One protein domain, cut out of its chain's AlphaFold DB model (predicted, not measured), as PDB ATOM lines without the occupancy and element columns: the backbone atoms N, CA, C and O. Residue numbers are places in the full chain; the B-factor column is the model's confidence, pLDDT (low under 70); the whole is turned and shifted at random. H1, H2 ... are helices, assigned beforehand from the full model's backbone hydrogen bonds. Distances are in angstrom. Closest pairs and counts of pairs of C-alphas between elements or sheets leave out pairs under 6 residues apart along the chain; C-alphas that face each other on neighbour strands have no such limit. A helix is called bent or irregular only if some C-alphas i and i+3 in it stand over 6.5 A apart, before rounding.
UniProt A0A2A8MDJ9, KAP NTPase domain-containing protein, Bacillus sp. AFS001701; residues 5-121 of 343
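Overview. This is residues 5 to 121 of the 343 residues of the protein "KAP NTPase domain-containing protein" of Bacillus sp. AFS001701 (UniProt A0A2A8MDJ9). Four helices lie round one of their own number: H3 is in the middle, H2 packs along one side of it as a hairpin, H4 packs along another, and H1 slants past H3, meeting its last turns. H1, H3 and H4 make a bundle of three helices grouped together, while H2 is away from H1 and H4. The printed part has 117 residues, with H1, H2, H3 and H4 in that order and no named strand; the class is all helix. It is only just compact, close to loose, with a radius of gyration of the C-alphas of 16.0 A and spans of 49 by 33 by 23 A.

Arrangement. H1, residues 8 to 35, touches H3, residues 70 to 94, with residues 86 to 94 of H3 alone; the closest C-alphas are those of Ser 25 and Ser 94, 4.5 A apart, at a steep tilt of 40 degrees, the same way. H2, residues 41 to 65, forms a hairpin with H3, opposite ways at a shallow tilt of 4 degrees, the C-alphas of Leu 63 and Val 70 being closest at 6.2 A. H3 and H4, residues 99 to 117, form another hairpin, opposite ways at a shallow tilt of 27 degrees; the C-alphas of Leu 78 and Tyr 116 are closest, 5.5 A apart. H1 and H4 are close but not clearly touching, with the C-alphas of Lys 10 and Ser 117 closest at 6.7 A. H2 is apart from H1 and H4. In H2, H3 and H4 every O i to N i+4 pair is within hydrogen-bond range; in H1 22 of 24 are.

Along the chain. H1 begins at C-alpha 8 (12.558, 16.106, -18.575), is 37.6 A long, and has a kink of 46 degrees near residue 29; it is irregular, with C-alphas 30 and 33 7.2 A apart. H2 is 36.4 A long, H3 36.2 A and H4 26.5 A, ending at C-alpha 117 (19.942, 17.461, -25.307).

Size, cuts and confidence. The C-alphas farthest apart, those of Gly 38 and Val 121, are 49.7 A apart. The printed part has no cut, and its three links are tight. Mean pLDDT of the printed part is 90.8; residues 120 to 121 are under 70.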
ATOM      1  N   LYS A   5      12.936  13.984 -28.907       74.12
ATOM      2  CA  LYS A   5      12.366  14.333 -27.601       74.12
ATOM      3  C   LYS A   5      13.489  14.741 -26.650       74.12
ATOM      4  O   LYS A   5      14.543  14.112 -26.625       74.12
ATOM      5  N   ILE A   6      13.271  15.807 -25.883       79.56
ATOM      6  CA  ILE A   6      14.171  16.203 -24.794       79.56
ATOM      7  C   ILE A   6      13.645  15.568 -23.507       79.56
ATOM      8  O   ILE A   6      12.492  15.783 -23.135       79.56
ATOM      9  N   ASP A   7      14.494  14.797 -22.833       84.00
ATOM     10  CA  ASP A   7      14.192  14.227 -21.521       84.00
ATOM     11  C   ASP A   7      13.968  15.345 -20.480       84.00
ATOM     12  O   ASP A   7      14.762  16.285 -20.351       84.00
ATOM     13  N   ARG A   8      12.889  15.222 -19.698       86.31
ATOM     14  CA  ARG A   8      12.558  16.106 -18.575       86.31
ATOM     15  C   ARG A   8      13.731  16.253 -17.604       86.31
ATOM     16  O   ARG A   8      13.969  17.365 -17.126       86.31
ATOM     17  N   LYS A   9      14.502  15.190 -17.343       87.88
ATOM     18  CA  LYS A   9      15.686  15.255 -16.466       87.88
ATOM     19  C   LYS A   9      16.738  16.233 -16.993       87.88
ATOM     20  O   LYS A   9      17.328  16.968 -16.201       87.88
ATOM     21  N   LYS A  10      16.929  16.328 -18.317       89.62
ATOM     22  CA  LYS A  10      17.851  17.304 -18.933       89.62
ATOM     23  C   LYS A  10      17.366  18.742 -18.763       89.62
ATOM     24  O   LYS A  10      18.187  19.630 -18.541       89.62
ATOM     25  N   ILE A  11      16.053  18.972 -18.817       91.94
ATOM     26  CA  ILE A  11      15.443  20.291 -18.570       91.94
ATOM     27  C   ILE A  11      15.647  20.707 -17.110       91.94
ATOM     28  O   ILE A  11      16.113  21.813 -16.842       91.94
ATOM     29  N   ILE A  12      15.348  19.810 -16.164       93.19
ATOM     30  CA  ILE A  12      15.560  20.059 -14.730       93.19
ATOM     31  C   ILE A  12      17.042  20.345 -14.460       93.19
ATOM     32  O   ILE A  12      17.363  21.327 -13.791       93.19
ATOM     33  N   GLY A  13      17.941  19.536 -15.029       93.38
ATOM     34  CA  GLY A  13      19.384  19.739 -14.934       93.38
ATOM     35  C   GLY A  13      19.823  21.105 -15.461       93.38
ATOM     36  O   GLY A  13      20.569  21.806 -14.786       93.38
ATOM     37  N   PHE A  14      19.310  21.534 -16.618       94.94
ATOM     38  CA  PHE A  14      19.613  22.849 -17.188       94.94
ATOM     39  C   PHE A  14      19.219  23.999 -16.256       94.94
ATOM     40  O   PHE A  14      20.036  24.877 -15.981       94.94
ATOM     41  N   ILE A  15      17.990  23.970 -15.729       95.81
ATOM     42  CA  ILE A  15      17.494  24.982 -14.788       95.81
ATOM     43  C   ILE A  15      18.346  24.984 -13.513       95.81
ATOM     44  O   ILE A  15      18.759  26.046 -13.046       95.81
ATOM     45  N   PHE A  16      18.654  23.802 -12.975       96.75
ATOM     46  CA  PHE A  16      19.501  23.659 -11.796       96.75
ATOM     47  C   PHE A  16      20.900  24.246 -12.019       96.75
ATOM     48  O   PHE A  16      21.375  25.026 -11.193       96.75
ATOM     49  N   TYR A  17      21.546  23.945 -13.149       96.88
ATOM     50  CA  TYR A  17      22.864  24.492 -13.466       96.88
ATOM     51  C   TYR A  17      22.837  26.010 -13.652       96.88
ATOM     52  O   TYR A  17      23.761  26.679 -13.200       96.88
ATOM     53  N   LEU A  18      21.776  26.583 -14.228       96.31
ATOM     54  CA  LEU A  18      21.625  28.040 -14.303       96.31
ATOM     55  C   LEU A  18      21.489  28.688 -12.920       96.31
ATOM     56  O   LEU A  18      22.133  29.705 -12.653       96.31
ATOM     57  N   LEU A  19      20.701  28.097 -12.018       96.75
ATOM     58  CA  LEU A  19      20.603  28.567 -10.632       96.75
ATOM     59  C   LEU A  19      21.959  28.490  -9.924       96.75
ATOM     60  O   LEU A  19      22.351  29.424  -9.219       96.75
ATOM     61  N   LEU A  20      22.699  27.408 -10.157       96.75
ATOM     62  CA  LEU A  20      24.033  27.206  -9.610       96.75
ATOM     63  C   LEU A  20      25.039  28.230 -10.161       96.75
ATOM     64  O   LEU A  20      25.813  28.775  -9.381       96.75
ATOM     65  N   VAL A  21      24.984  28.570 -11.454       96.94
ATOM     66  CA  VAL A  21      25.777  29.660 -12.057       96.94
ATOM     67  C   VAL A  21      25.504  30.989 -11.352       96.94
ATOM     68  O   VAL A  21      26.443  31.699 -10.990       96.94
ATOM     69  N   ILE A  22      24.232  31.325 -11.107       95.50
ATOM     70  CA  ILE A  22      23.862  32.567 -10.412       95.50
ATOM     71  C   ILE A  22      24.420  32.557  -8.986       95.50
ATOM     72  O   ILE A  22      25.105  33.504  -8.592       95.50
ATOM     73  N   LEU A  23      24.193  31.482  -8.229       96.19
ATOM     74  CA  LEU A  23      24.657  31.352  -6.847       96.19
ATOM     75  C   LEU A  23      26.186  31.419  -6.749       96.19
ATOM     76  O   LEU A  23      26.721  32.204  -5.964       96.19
ATOM     77  N   LEU A  24      26.896  30.664  -7.592       95.19
ATOM     78  CA  LEU A  24      28.354  30.702  -7.662       95.19
ATOM     79  C   LEU A  24      28.860  32.082  -8.059       95.19
ATOM     80  O   LEU A  24      29.854  32.529  -7.499       95.19
ATOM     81  N   SER A  25      28.178  32.789  -8.963       94.00
ATOM     82  CA  SER A  25      28.602  34.133  -9.360       94.00
ATOM     83  C   SER A  25      28.517  35.146  -8.213       94.00
ATOM     84  O   SER A  25      29.384  36.012  -8.089       94.00
ATOM     85  N   ILE A  26      27.518  35.015  -7.333       93.50
ATOM     86  CA  ILE A  26      27.365  35.856  -6.137       93.50
ATOM     87  C   ILE A  26      28.488  35.560  -5.136       93.50
ATOM     88  O   ILE A  26      29.131  36.488  -4.642       93.50
ATOM     89  N   VAL A  27      28.750  34.275  -4.871       93.19
ATOM     90  CA  VAL A  27      29.832  33.839  -3.972       93.19
ATOM     91  C   VAL A  27      31.193  34.265  -4.520       93.19
ATOM     92  O   VAL A  27      31.991  34.869  -3.811       93.19
ATOM     93  N   LEU A  28      31.463  34.022  -5.800       91.69
ATOM     94  CA  LEU A  28      32.716  34.427  -6.425       91.69
ATOM     95  C   LEU A  28      32.878  35.939  -6.391       91.69
ATOM     96  O   LEU A  28      33.957  36.405  -6.059       91.69
ATOM     97  N   ARG A  29      31.825  36.723  -6.642       89.75
ATOM     98  CA  ARG A  29      31.898  38.188  -6.550       89.75
ATOM     99  C   ARG A  29      32.322  38.672  -5.158       89.75
ATOM    100  O   ARG A  29      33.055  39.659  -5.077       89.75
ATOM    101  N   SER A  30      31.896  38.008  -4.079       87.12
ATOM    102  CA  SER A  30      32.253  38.416  -2.712       87.12
ATOM    103  C   SER A  30      33.718  38.127  -2.371       87.12
ATOM    104  O   SER A  30      34.352  38.926  -1.684       87.12
ATOM    105  N   VAL A  31      34.286  37.042  -2.906       87.81
ATOM    106  CA  VAL A  31      35.669  36.621  -2.613       87.81
ATOM    107  C   VAL A  31      36.661  37.019  -3.720       87.81
ATOM    108  O   VAL A  31      37.876  37.008  -3.512       87.81
ATOM    109  N   ALA A  32      36.181  37.445  -4.893       81.25
ATOM    110  CA  ALA A  32      37.014  37.691  -6.068       81.25
ATOM    111  C   ALA A  32      38.066  38.774  -5.843       81.25
ATOM    112  O   ALA A  32      39.192  38.632  -6.308       81.25
ATOM    113  N   LYS A  33      37.742  39.828  -5.086       74.75
ATOM    114  CA  LYS A  33      38.712  40.886  -4.756       74.75
ATOM    115  C   LYS A  33      39.898  40.367  -3.933       74.75
ATOM    116  O   LYS A  33      40.982  40.941  -4.015       74.75
ATOM    117  N   THR A  34      39.693  39.292  -3.174       82.56
ATOM    118  CA  THR A  34      40.707  38.662  -2.322       82.56
ATOM    119  C   THR A  34      41.510  37.615  -3.092       82.56
ATOM    120  O   THR A  34      42.734  37.627  -3.031       82.56
ATOM    121  N   ILE A  35      40.833  36.735  -3.838       82.62
ATOM    122  CA  ILE A  35      41.466  35.606  -4.546       82.62
ATOM    123  C   ILE A  35      42.086  36.042  -5.878       82.62
ATOM    124  O   ILE A  35      43.198  35.645  -6.211       82.62
ATOM    125  N   PHE A  36      41.387  36.876  -6.646       82.94
ATOM    126  CA  PHE A  36      41.741  37.232  -8.021       82.94
ATOM    127  C   PHE A  36      42.332  38.644  -8.104       82.94
ATOM    128  O   PHE A  36      42.002  39.432  -8.993       82.94
ATOM    129  N   LYS A  37      43.209  38.996  -7.157       80.38
ATOM    130  CA  LYS A  37      43.826  40.326  -7.112       80.38
ATOM    131  C   LYS A  37      44.644  40.578  -8.384       80.38
ATOM    132  O   LYS A  37      45.578  39.846  -8.686       80.38
ATOM    133  N   GLY A  38      44.294  41.632  -9.123       80.88
ATOM    134  CA  GLY A  38      44.957  41.999 -10.382       80.88
ATOM    135  C   GLY A  38      44.476  41.226 -11.616       80.88
ATOM    136  O   GLY A  38      44.904  41.535 -12.724       80.88
ATOM    137  N   ILE A  39      43.558  40.268 -11.455       85.69
ATOM    138  CA  ILE A  39      42.930  39.555 -12.568       85.69
ATOM    139  C   ILE A  39      41.637  40.280 -12.944       85.69
ATOM    140  O   ILE A  39      40.847  40.685 -12.094       85.69
ATOM    141  N   THR A  40      41.427  40.460 -14.244       86.38
ATOM    142  CA  THR A  40      40.295  41.208 -14.800       86.38
ATOM    143  C   THR A  40      39.472  40.325 -15.732       86.38
ATOM    144  O   THR A  40      39.950  39.298 -16.204       86.38
ATOM    145  N   TRP A  41      38.243  40.734 -16.050       85.25
ATOM    146  CA  TRP A  41      37.390  40.026 -17.012       85.25
ATOM    147  C   TRP A  41      38.097  39.658 -18.340       85.25
ATOM    148  O   TRP A  41      38.013  38.500 -18.748       85.25
ATOM    149  N   PRO A  42      38.876  40.554 -18.988       90.31
ATOM    150  CA  PRO A  42      39.638  40.210 -20.192       90.31
ATOM    151  C   PRO A  42      40.605  39.029 -20.045       90.31
ATOM    152  O   PRO A  42      40.908  38.377 -21.042       90.31
ATOM    153  N   PHE A  43      41.109  38.747 -18.839       91.00
ATOM    154  CA  PHE A  43      41.929  37.561 -18.596       91.00
ATOM    155  C   PHE A  43      41.113  36.281 -18.802       91.00
ATOM    156  O   PHE A  43      41.554  35.402 -19.537       91.00
ATOM    157  N   PHE A  44      39.909  36.206 -18.227       89.94
ATOM    158  CA  PHE A  44      39.030  35.043 -18.374       89.94
ATOM    159  C   PHE A  44      38.567  34.856 -19.817       89.94
ATOM    160  O   PHE A  44      38.591  33.739 -20.308       89.94
ATOM    161  N   VAL A  45      38.279  35.941 -20.543       90.50
ATOM    162  CA  VAL A  45      37.964  35.851 -21.982       90.50
ATOM    163  C   VAL A  45      39.123  35.237 -22.772       90.50
ATOM    164  O   VAL A  45      38.909  34.373 -23.618       90.50
ATOM    165  N   LYS A  46      40.368  35.656 -22.501       93.69
ATOM    166  CA  LYS A  46      41.553  35.079 -23.158       93.69
ATOM    167  C   LYS A  46      41.764  33.616 -22.775       93.69
ATOM    168  O   LYS A  46      42.126  32.821 -23.638       93.69
ATOM    169  N   LEU A  47      41.541  33.275 -21.506       93.25
ATOM    170  CA  LEU A  47      41.625  31.903 -21.015       93.25
ATOM    171  C   LEU A  47      40.585  31.011 -21.703       93.25
ATOM    172  O   LEU A  47      40.946  29.961 -22.222       93.25
ATOM    173  N   ASP A  48      39.334  31.459 -21.785       91.88
ATOM    174  CA  ASP A  48      38.258  30.734 -22.458       91.88
ATOM    175  C   ASP A  48      38.572  30.542 -23.943       91.88
ATOM    176  O   ASP A  48      38.484  29.425 -24.443       91.88
ATOM    177  N   LEU A  49      39.022  31.588 -24.647       93.12
ATOM    178  CA  LEU A  49      39.440  31.481 -26.052       93.12
ATOM    179  C   LEU A  49      40.581  30.475 -26.245       93.12
ATOM    180  O   LEU A  49      40.562  29.699 -27.201       93.12
ATOM    181  N   PHE A  50      41.557  30.462 -25.334       95.06
ATOM    182  CA  PHE A  50      42.629  29.473 -25.350       95.06
ATOM    183  C   PHE A  50      42.076  28.052 -25.172       95.06
ATOM    184  O   PHE A  50      42.381  27.176 -25.985       95.06
ATOM    185  N   LEU A  51      41.206  27.829 -24.183       94.19
ATOM    186  CA  LEU A  51      40.569  26.531 -23.947       94.19
ATOM    187  C   LEU A  51      39.719  26.082 -25.145       94.19
ATOM    188  O   LEU A  51      39.855  24.942 -25.590       94.19
ATOM    189  N   PHE A  52      38.918  26.976 -25.730       92.38
ATOM    190  CA  PHE A  52      38.157  26.709 -26.953       92.38
ATOM    191  C   PHE A  52      39.071  26.320 -28.120       92.38
ATOM    192  O   PHE A  52      38.780  25.354 -28.823       92.38
ATOM    193  N   SER A  53      40.194  27.018 -28.316       92.88
ATOM    194  CA  SER A  53      41.131  26.707 -29.403       92.88
ATOM    195  C   SER A  53      41.760  25.319 -29.258       92.88
ATOM    196  O   SER A  53      41.810  24.556 -30.223       92.88
ATOM    197  N   LEU A  54      42.166  24.953 -28.037       94.25
ATOM    198  CA  LEU A  54      42.724  23.639 -27.742       94.25
ATOM    199  C   LEU A  54      41.681  22.544 -27.991       94.25
ATOM    200  O   LEU A  54      41.991  21.513 -28.582       94.25
ATOM    201  N   MET A  55      40.426  22.801 -27.633       91.69
ATOM    202  CA  MET A  55      39.318  21.877 -27.869       91.69
ATOM    203  C   MET A  55      38.979  21.708 -29.344       91.69
ATOM    204  O   MET A  55      38.741  20.586 -29.777       91.69
ATOM    205  N   ILE A  56      39.024  22.777 -30.140       93.69
ATOM    206  CA  ILE A  56      38.824  22.691 -31.591       93.69
ATOM    207  C   ILE A  56      39.890  21.793 -32.233       93.69
ATOM    208  O   ILE A  56      39.568  20.994 -33.110       93.69
ATOM    209  N   LEU A  57      41.144  21.858 -31.775       94.88
ATOM    210  CA  LEU A  57      42.201  20.973 -32.275       94.88
ATOM    211  C   LEU A  57      41.915  19.498 -31.956       94.88
ATOM    212  O   LEU A  57      42.059  18.646 -32.835       94.88
ATOM    213  N   ILE A  58      41.471  19.193 -30.731       94.38
ATOM    214  CA  ILE A  58      41.078  17.823 -30.360       94.38
ATOM    215  C   ILE A  58      39.852  17.385 -31.174       94.38
ATOM    216  O   ILE A  58      39.837  16.262 -31.672       94.38
ATOM    217  N   PHE A  59      38.879  18.274 -31.390       94.94
ATOM    218  CA  PHE A  59      37.680  17.996 -32.182       94.94
ATOM    219  C   PHE A  59      38.011  17.627 -33.618       94.94
ATOM    220  O   PHE A  59      37.573  16.589 -34.109       94.94
ATOM    221  N   ILE A  60      38.833  18.441 -34.282       94.69
ATOM    222  CA  ILE A  60      39.268  18.185 -35.656       94.69
ATOM    223  C   ILE A  60      40.005  16.848 -35.723       94.69
ATOM    224  O   ILE A  60      39.719  16.034 -36.599       94.69
ATOM    225  N   ARG A  61      40.914  16.586 -34.775       96.44
ATOM    226  CA  ARG A  61      41.616  15.303 -34.689       96.44
ATOM    227  C   ARG A  61      40.622  14.140 -34.583       96.44
ATOM    228  O   ARG A  61      40.733  13.191 -35.353       96.44
ATOM    229  N   GLU A  62      39.647  14.201 -33.679       95.50
ATOM    230  CA  GLU A  62      38.668  13.121 -33.492       95.50
ATOM    231  C   GLU A  62      37.731  12.938 -34.687       95.50
ATOM    232  O   GLU A  62      37.483  11.801 -35.084       95.50
ATOM    233  N   LEU A  63      37.291  14.019 -35.332       94.81
ATOM    234  CA  LEU A  63      36.533  13.932 -36.583       94.81
ATOM    235  C   LEU A  63      37.328  13.229 -37.688       94.81
ATOM    236  O   LEU A  63      36.758  12.487 -38.489       94.81
ATOM    237  N   LEU A  64      38.647  13.439 -37.735       94.44
ATOM    238  CA  LEU A  64      39.517  12.774 -38.699       94.44
ATOM    239  C   LEU A  64      39.709  11.284 -38.381       94.44
ATOM    240  O   LEU A  64      39.686  10.489 -39.321       94.44
ATOM    241  N   TYR A  65      39.859  10.907 -37.105       96.31
ATOM    242  CA  TYR A  65      40.004   9.505 -36.680       96.31
ATOM    243  C   TYR A  65      38.697   8.706 -36.811       96.31
ATOM    244  O   TYR A  65      38.712   7.572 -37.287       96.31
ATOM    245  N   TYR A  66      37.561   9.293 -36.428       94.06
ATOM    246  CA  TYR A  66      36.292   8.586 -36.223       94.06
ATOM    247  C   TYR A  66      35.212   8.988 -37.238       94.06
ATOM    248  O   TYR A  66      34.045   9.187 -36.903       94.06
ATOM    249  N   ARG A  67      35.581   9.070 -38.524       90.56
ATOM    250  CA  ARG A  67      34.693   9.518 -39.619       90.56
ATOM    251  C   ARG A  67      33.396   8.716 -39.779       90.56
ATOM    252  O   ARG A  67      32.437   9.226 -40.346       90.56
ATOM    253  N   LYS A  68      33.358   7.463 -39.316       89.50
ATOM    254  CA  LYS A  68      32.158   6.608 -39.380       89.50
ATOM    255  C   LYS A  68      31.188   6.827 -38.213       89.50
ATOM    256  O   LYS A  68      30.052   6.384 -38.292       89.50
ATOM    257  N   THR A  69      31.620   7.513 -37.156       89.50
ATOM    258  CA  THR A  69      30.847   7.753 -35.924       89.50
ATOM    259  C   THR A  69      30.852   9.242 -35.561       89.50
ATOM    260  O   THR A  69      30.920   9.617 -34.390       89.50
ATOM    261  N   VAL A  70      30.776  10.110 -36.578       88.75
ATOM    262  CA  VAL A  70      30.846  11.578 -36.441       88.75
ATOM    263  C   VAL A  70      29.787  12.123 -35.484       88.75
ATOM    264  O   VAL A  70      30.115  12.971 -34.660       88.75
ATOM    265  N   ASN A  71      28.556  11.605 -35.519       85.94
ATOM    266  CA  ASN A  71      27.489  12.045 -34.610       85.94
ATOM    267  C   ASN A  71      27.875  11.854 -33.135       85.94
ATOM    268  O   ASN A  71      27.611  12.723 -32.305       85.94
ATOM    269  N   GLN A  72      28.541  10.743 -32.808       86.12
ATOM    270  CA  GLN A  72      28.992  10.458 -31.446       86.12
ATOM    271  C   GLN A  72      30.122  11.402 -31.022       86.12
ATOM    272  O   GLN A  72      30.099  11.917 -29.906       86.12
ATOM    273  N   VAL A  73      31.056  11.699 -31.932       90.69
ATOM    274  CA  VAL A  73      32.102  12.708 -31.698       90.69
ATOM    275  C   VAL A  73      31.464  14.075 -31.441       90.69
ATOM    276  O   VAL A  73      31.714  14.678 -30.404       90.69
ATOM    277  N   ILE A  74      30.576  14.548 -32.322       90.44
ATOM    278  CA  ILE A  74      29.887  15.841 -32.166       90.44
ATOM    279  C   ILE A  74      29.187  15.935 -30.805       90.44
ATOM    280  O   ILE A  74      29.341  16.934 -30.105       90.44
ATOM    281  N   ARG A  75      28.461  14.888 -30.397       86.44
ATOM    282  CA  ARG A  75      27.739  14.847 -29.119       86.44
ATOM    283  C   ARG A  75      28.670  15.020 -27.917       86.44
ATOM    284  O   ARG A  75      28.374  15.829 -27.038       86.44
ATOM    285  N   ASN A  76      29.806  14.322 -27.906       87.56
ATOM    286  CA  ASN A  76      30.803  14.444 -26.840       87.56
ATOM    287  C   ASN A  76      31.374  15.872 -26.760       87.56
ATOM    288  O   ASN A  76      31.538  16.422 -25.671       87.56
ATOM    289  N   PHE A  77      31.614  16.513 -27.908       92.06
ATOM    290  CA  PHE A  77      32.121  17.889 -27.947       92.06
ATOM    291  C   PHE A  77      31.084  18.933 -27.535       92.06
ATOM    292  O   PHE A  77      31.432  19.895 -26.848       92.06
ATOM    293  N   LEU A  78      29.812  18.740 -27.885       92.62
ATOM    294  CA  LEU A  78      28.728  19.614 -27.430       92.62
ATOM    295  C   LEU A  78      28.601  19.610 -25.901       92.62
ATOM    296  O   LEU A  78      28.420  20.675 -25.311       92.62
ATOM    297  N   GLN A  79      28.764  18.450 -25.253       90.31
ATOM    298  CA  GLN A  79      28.772  18.353 -23.790       90.31
ATOM    299  C   GLN A  79      29.885  19.202 -23.169       90.31
ATOM    300  O   GLN A  79      29.657  19.928 -22.203       90.31
ATOM    301  N   PHE A  80      31.093  19.134 -23.730       90.94
ATOM    302  CA  PHE A  80      32.218  19.922 -23.241       90.94
ATOM    303  C   PHE A  80      31.967  21.428 -23.408       90.94
ATOM    304  O   PHE A  80      32.131  22.198 -22.461       90.94
ATOM    305  N   ILE A  81      31.531  21.847 -24.602       94.19
ATOM    306  CA  ILE A  81      31.227  23.254 -24.903       94.19
ATOM    307  C   ILE A  81      30.150  23.783 -23.951       94.19
ATOM    308  O   ILE A  81      30.272  24.901 -23.455       94.19
ATOM    309  N   TYR A  82      29.128  22.976 -23.651       94.88
ATOM    310  CA  TYR A  82      28.075  23.323 -22.701       94.88
ATOM    311  C   TYR A  82      28.638  23.687 -21.316       94.88
ATOM    312  O   TYR A  82      28.332  24.758 -20.789       94.88
ATOM    313  N   PHE A  83      29.514  22.850 -20.745       94.12
ATOM    314  CA  PHE A  83      30.124  23.133 -19.439       94.12
ATOM    315  C   PHE A  83      31.101  24.312 -19.473       94.12
ATOM    316  O   PHE A  83      31.139  25.093 -18.520       94.12
ATOM    317  N   LEU A  84      31.849  24.488 -20.567       94.50
ATOM    318  CA  LEU A  84      32.727  25.647 -20.725       94.50
ATOM    319  C   LEU A  84      31.914  26.952 -20.772       94.50
ATOM    320  O   LEU A  84      32.267  27.911 -20.096       94.50
ATOM    321  N   LEU A  85      30.771  26.971 -21.467       96.44
ATOM    322  CA  LEU A  85      29.872  28.130 -21.504       96.44
ATOM    323  C   LEU A  85      29.228  28.435 -20.140       96.44
ATOM    324  O   LEU A  85      29.095  29.608 -19.791       96.44
ATOM    325  N   LEU A  86      28.868  27.418 -19.342       96.62
ATOM    326  CA  LEU A  86      28.415  27.623 -17.954       96.62
ATOM    327  C   LEU A  86      29.502  28.299 -17.101       96.62
ATOM    328  O   LEU A  86      29.211  29.215 -16.321       96.62
ATOM    329  N   LEU A  87      30.760  27.883 -17.268       95.00
ATOM    330  CA  LEU A  87      31.903  28.477 -16.579       95.00
ATOM    331  C   LEU A  87      32.131  29.933 -17.022       95.00
ATOM    332  O   LEU A  87      32.216  30.824 -16.173       95.00
ATOM    333  N   SER A  88      32.142  30.191 -18.333       94.31
ATOM    334  CA  SER A  88      32.256  31.540 -18.906       94.31
ATOM    335  C   SER A  88      31.153  32.470 -18.399       94.31
ATOM    336  O   SER A  88      31.423  33.611 -18.019       94.31
ATOM    337  N   LEU A  89      29.907  31.981 -18.333       96.00
ATOM    338  CA  LEU A  89      28.771  32.749 -17.822       96.00
ATOM    339  C   LEU A  89      28.953  33.091 -16.338       96.00
ATOM    340  O   LEU A  89      28.724  34.233 -15.933       96.00
ATOM    341  N   THR A  90      29.441  32.135 -15.541       94.56
ATOM    342  CA  THR A  90      29.747  32.343 -14.118       94.56
ATOM    343  C   THR A  90      30.775  33.458 -13.927       94.56
ATOM    344  O   THR A  90      30.547  34.376 -13.133       94.56
ATOM    345  N   PHE A  91      31.887  33.441 -14.671       93.06
ATOM    346  CA  PHE A  91      32.915  34.485 -14.582       93.06
ATOM    347  C   PHE A  91      32.428  35.839 -15.102       93.06
ATOM    348  O   PHE A  91      32.691  36.865 -14.469       93.06
ATOM    349  N   SER A  92      31.667  35.846 -16.196       92.88
ATOM    350  CA  SER A  92      31.073  37.057 -16.771       92.88
ATOM    351  C   SER A  92      30.220  37.805 -15.743       92.88
ATOM    352  O   SER A  92      30.399  39.008 -15.522       92.88
ATOM    353  N   LEU A  93      29.347  37.073 -15.042       92.62
ATOM    354  CA  LEU A  93      28.502  37.620 -13.980       92.62
ATOM    355  C   LEU A  93      29.319  38.011 -12.739       92.62
ATOM    356  O   LEU A  93      29.087  39.076 -12.162       92.62
ATOM    357  N   SER A  94      30.300  37.198 -12.340       91.38
ATOM    358  CA  SER A  94      31.130  37.457 -11.152       91.38
ATOM    359  C   SER A  94      31.913  38.767 -11.269       91.38
ATOM    360  O   SER A  94      31.905  39.574 -10.339       91.38
ATOM    361  N   PHE A  95      32.527  39.008 -12.431       90.06
ATOM    362  CA  PHE A  95      33.395  40.159 -12.704       90.06
ATOM    363  C   PHE A  95      32.660  41.372 -13.288       90.06
ATOM    364  O   PHE A  95      33.312  42.320 -13.721       90.06
ATOM    365  N   GLN A  96      31.320  41.366 -13.271       86.31
ATOM    366  CA  GLN A  96      30.486  42.484 -13.728       86.31
ATOM    367  C   GLN A  96      30.852  42.937 -15.153       86.31
ATOM    368  O   GLN A  96      31.048  44.125 -15.416       86.31
ATOM    369  N   SER A  97      30.973  41.976 -16.075       86.62
ATOM    370  CA  SER A  97      31.169  42.279 -17.494       86.62
ATOM    371  C   SER A  97      29.980  43.080 -18.058       86.62
ATOM    372  O   SER A  97      28.928  43.209 -17.423       86.62
ATOM    373  N   LYS A  98      30.120  43.620 -19.280       90.62
ATOM    374  CA  LYS A  98      28.975  44.257 -19.951       90.62
ATOM    375  C   LYS A  98      27.844  43.240 -20.119       90.62
ATOM    376  O   LYS A  98      28.079  42.091 -20.491       90.62
ATOM    377  N   THR A  99      26.614  43.692 -19.911       89.69
ATOM    378  CA  THR A  99      25.400  42.871 -20.022       89.69
ATOM    379  C   THR A  99      25.295  42.153 -21.368       89.69
ATOM    380  O   THR A  99      24.936  40.980 -21.402       89.69
ATOM    381  N   GLU A 100      25.706  42.808 -22.456       91.81
ATOM    382  CA  GLU A 100      25.775  42.245 -23.813       91.81
ATOM    383  C   GLU A 100      26.597  40.946 -23.885       91.81
ATOM    384  O   GLU A 100      26.161  39.976 -24.502       91.81
ATOM    385  N   TRP A 101      27.751  40.885 -23.207       90.19
ATOM    386  CA  TRP A 101      28.600  39.688 -23.194       90.19
ATOM    387  C   TRP A 101      27.929  38.529 -22.466       90.19
ATOM    388  O   TRP A 101      27.944  37.399 -22.950       90.19
ATOM    389  N   SER A 102      27.304  38.815 -21.324       92.81
ATOM    390  CA  SER A 102      26.584  37.798 -20.555       92.81
ATOM    391  C   SER A 102      25.394  37.241 -21.342       92.81
ATOM    392  O   SER A 102      25.180  36.030 -21.349       92.81
ATOM    393  N   LEU A 103      24.662  38.101 -22.060       94.44
ATOM    394  CA  LEU A 103      23.561  37.691 -22.936       94.44
ATOM    395  C   LEU A 103      24.048  36.846 -24.116       94.44
ATOM    396  O   LEU A 103      23.431  35.829 -24.423       94.44
ATOM    397  N   PHE A 104      25.163  37.222 -24.745       95.19
ATOM    398  CA  PHE A 104      25.747  36.449 -25.841       95.19
ATOM    399  C   PHE A 104      26.137  35.032 -25.397       95.19
ATOM    400  O   PHE A 104      25.763  34.057 -26.048       95.19
ATOM    401  N   ILE A 105      26.827  34.909 -24.257       94.81
ATOM    402  CA  ILE A 105      27.207  33.606 -23.689       94.81
ATOM    403  C   ILE A 105      25.956  32.784 -23.357       94.81
ATOM    404  O   ILE A 105      25.904  31.595 -23.662       94.81
ATOM    405  N   PHE A 106      24.931  33.408 -22.775       96.19
ATOM    406  CA  PHE A 106      23.680  32.733 -22.432       96.19
ATOM    407  C   PHE A 106      22.914  32.226 -23.666       96.19
ATOM    408  O   PHE A 106      22.425  31.098 -23.666       96.19
ATOM    409  N   LEU A 107      22.854  33.010 -24.746       96.75
ATOM    410  CA  LEU A 107      22.250  32.575 -26.008       96.75
ATOM    411  C   LEU A 107      23.019  31.401 -26.624       96.75
ATOM    412  O   LEU A 107      22.405  30.411 -27.021       96.75
ATOM    413  N   ALA A 108      24.353  31.474 -26.652       95.69
ATOM    414  CA  ALA A 108      25.192  30.369 -27.113       95.69
ATOM    415  C   ALA A 108      24.972  29.101 -26.271       95.69
ATOM    416  O   ALA A 108      24.855  28.005 -26.820       95.69
ATOM    417  N   LEU A 109      24.847  29.254 -24.948       96.88
ATOM    418  CA  LEU A 109      24.569  28.162 -24.018       96.88
ATOM    419  C   LEU A 109      23.237  27.473 -24.335       96.88
ATOM    420  O   LEU A 109      23.200  26.246 -24.365       96.88
ATOM    421  N   ILE A 110      22.166  28.231 -24.602       96.06
ATOM    422  CA  ILE A 110      20.858  27.668 -24.977       96.06
ATOM    423  C   ILE A 110      20.972  26.864 -26.272       96.06
ATOM    424  O   ILE A 110      20.499  25.731 -26.328       96.06
ATOM    425  N   VAL A 111      21.616  27.423 -27.299       95.31
ATOM    426  CA  VAL A 111      21.774  26.746 -28.594       95.31
ATOM    427  C   VAL A 111      22.531  25.431 -28.421       95.31
ATOM    428  O   VAL A 111      22.051  24.382 -28.847       95.31
ATOM    429  N   VAL A 112      23.681  25.461 -27.743       95.00
ATOM    430  CA  VAL A 112      24.484  24.256 -27.487       95.00
ATOM    431  C   VAL A 112      23.704  23.247 -26.649       95.00
ATOM    432  O   VAL A 112      23.728  22.059 -26.960       95.00
ATOM    433  N   TRP A 113      22.977  23.703 -25.627       94.94
ATOM    434  CA  TRP A 113      22.167  22.834 -24.781       94.94
ATOM    435  C   TRP A 113      21.057  22.126 -25.564       94.94
ATOM    436  O   TRP A 113      20.850  20.934 -25.349       94.94
ATOM    437  N   ILE A 114      20.389  22.811 -26.498       91.88
ATOM    438  CA  ILE A 114      19.368  22.208 -27.368       91.88
ATOM    439  C   ILE A 114      19.980  21.058 -28.180       91.88
ATOM    440  O   ILE A 114      19.488  19.933 -28.112       91.88
ATOM    441  N   PHE A 115      21.091  21.302 -28.883       90.38
ATOM    442  CA  PHE A 115      21.756  20.269 -29.688       90.38
ATOM    443  C   PHE A 115      22.317  19.120 -28.842       90.38
ATOM    444  O   PHE A 115      22.204  17.961 -29.231       90.38
ATOM    445  N   TYR A 116      22.888  19.426 -27.677       88.69
ATOM    446  CA  TYR A 116      23.379  18.428 -26.726       88.69
ATOM    447  C   TYR A 116      22.246  17.554 -26.162       88.69
ATOM    448  O   TYR A 116      22.434  16.362 -25.907       88.69
ATOM    449  N   SER A 117      21.060  18.134 -25.969       87.25
ATOM    450  CA  SER A 117      19.942  17.461 -25.307       87.25
ATOM    451  C   SER A 117      19.181  16.497 -26.206       87.25
ATOM    452  O   SER A 117      18.551  15.576 -25.679       87.25
ATOM    453  N   PHE A 118      19.258  16.659 -27.527       84.12
ATOM    454  CA  PHE A 118      18.592  15.770 -28.471       84.12
ATOM    455  C   PHE A 118      19.213  14.373 -28.484       84.12
ATOM    456  O   PHE A 118      20.401  14.191 -28.757       84.12
ATOM    457  N   GLU A 119      18.394  13.360 -28.225       70.38
ATOM    458  CA  GLU A 119      18.746  11.959 -28.450       70.38
ATOM    459  C   GLU A 119      18.331  11.538 -29.856       70.38
ATOM    460  O   GLU A 119      17.252  11.882 -30.331       70.38
ATOM    461  N   GLU A 120      19.243  10.852 -30.544       66.56
ATOM    462  CA  GLU A 120      18.968  10.282 -31.859       66.56
ATOM    463  C   GLU A 120      18.392   8.887 -31.618       66.56
ATOM    464  O   GLU A 120      19.080   8.022 -31.074       66.56
ATOM    465  N   VAL A 121      17.127   8.676 -31.979       61.38
ATOM    466  CA  VAL A 121      16.527   7.341 -31.954       61.38
ATOM    467  C   VAL A 121      17.010   6.604 -33.198       61.38
ATOM    468  O   VAL A 121      16.571   6.891 -34.311       61.38
TER     469      VAL A 121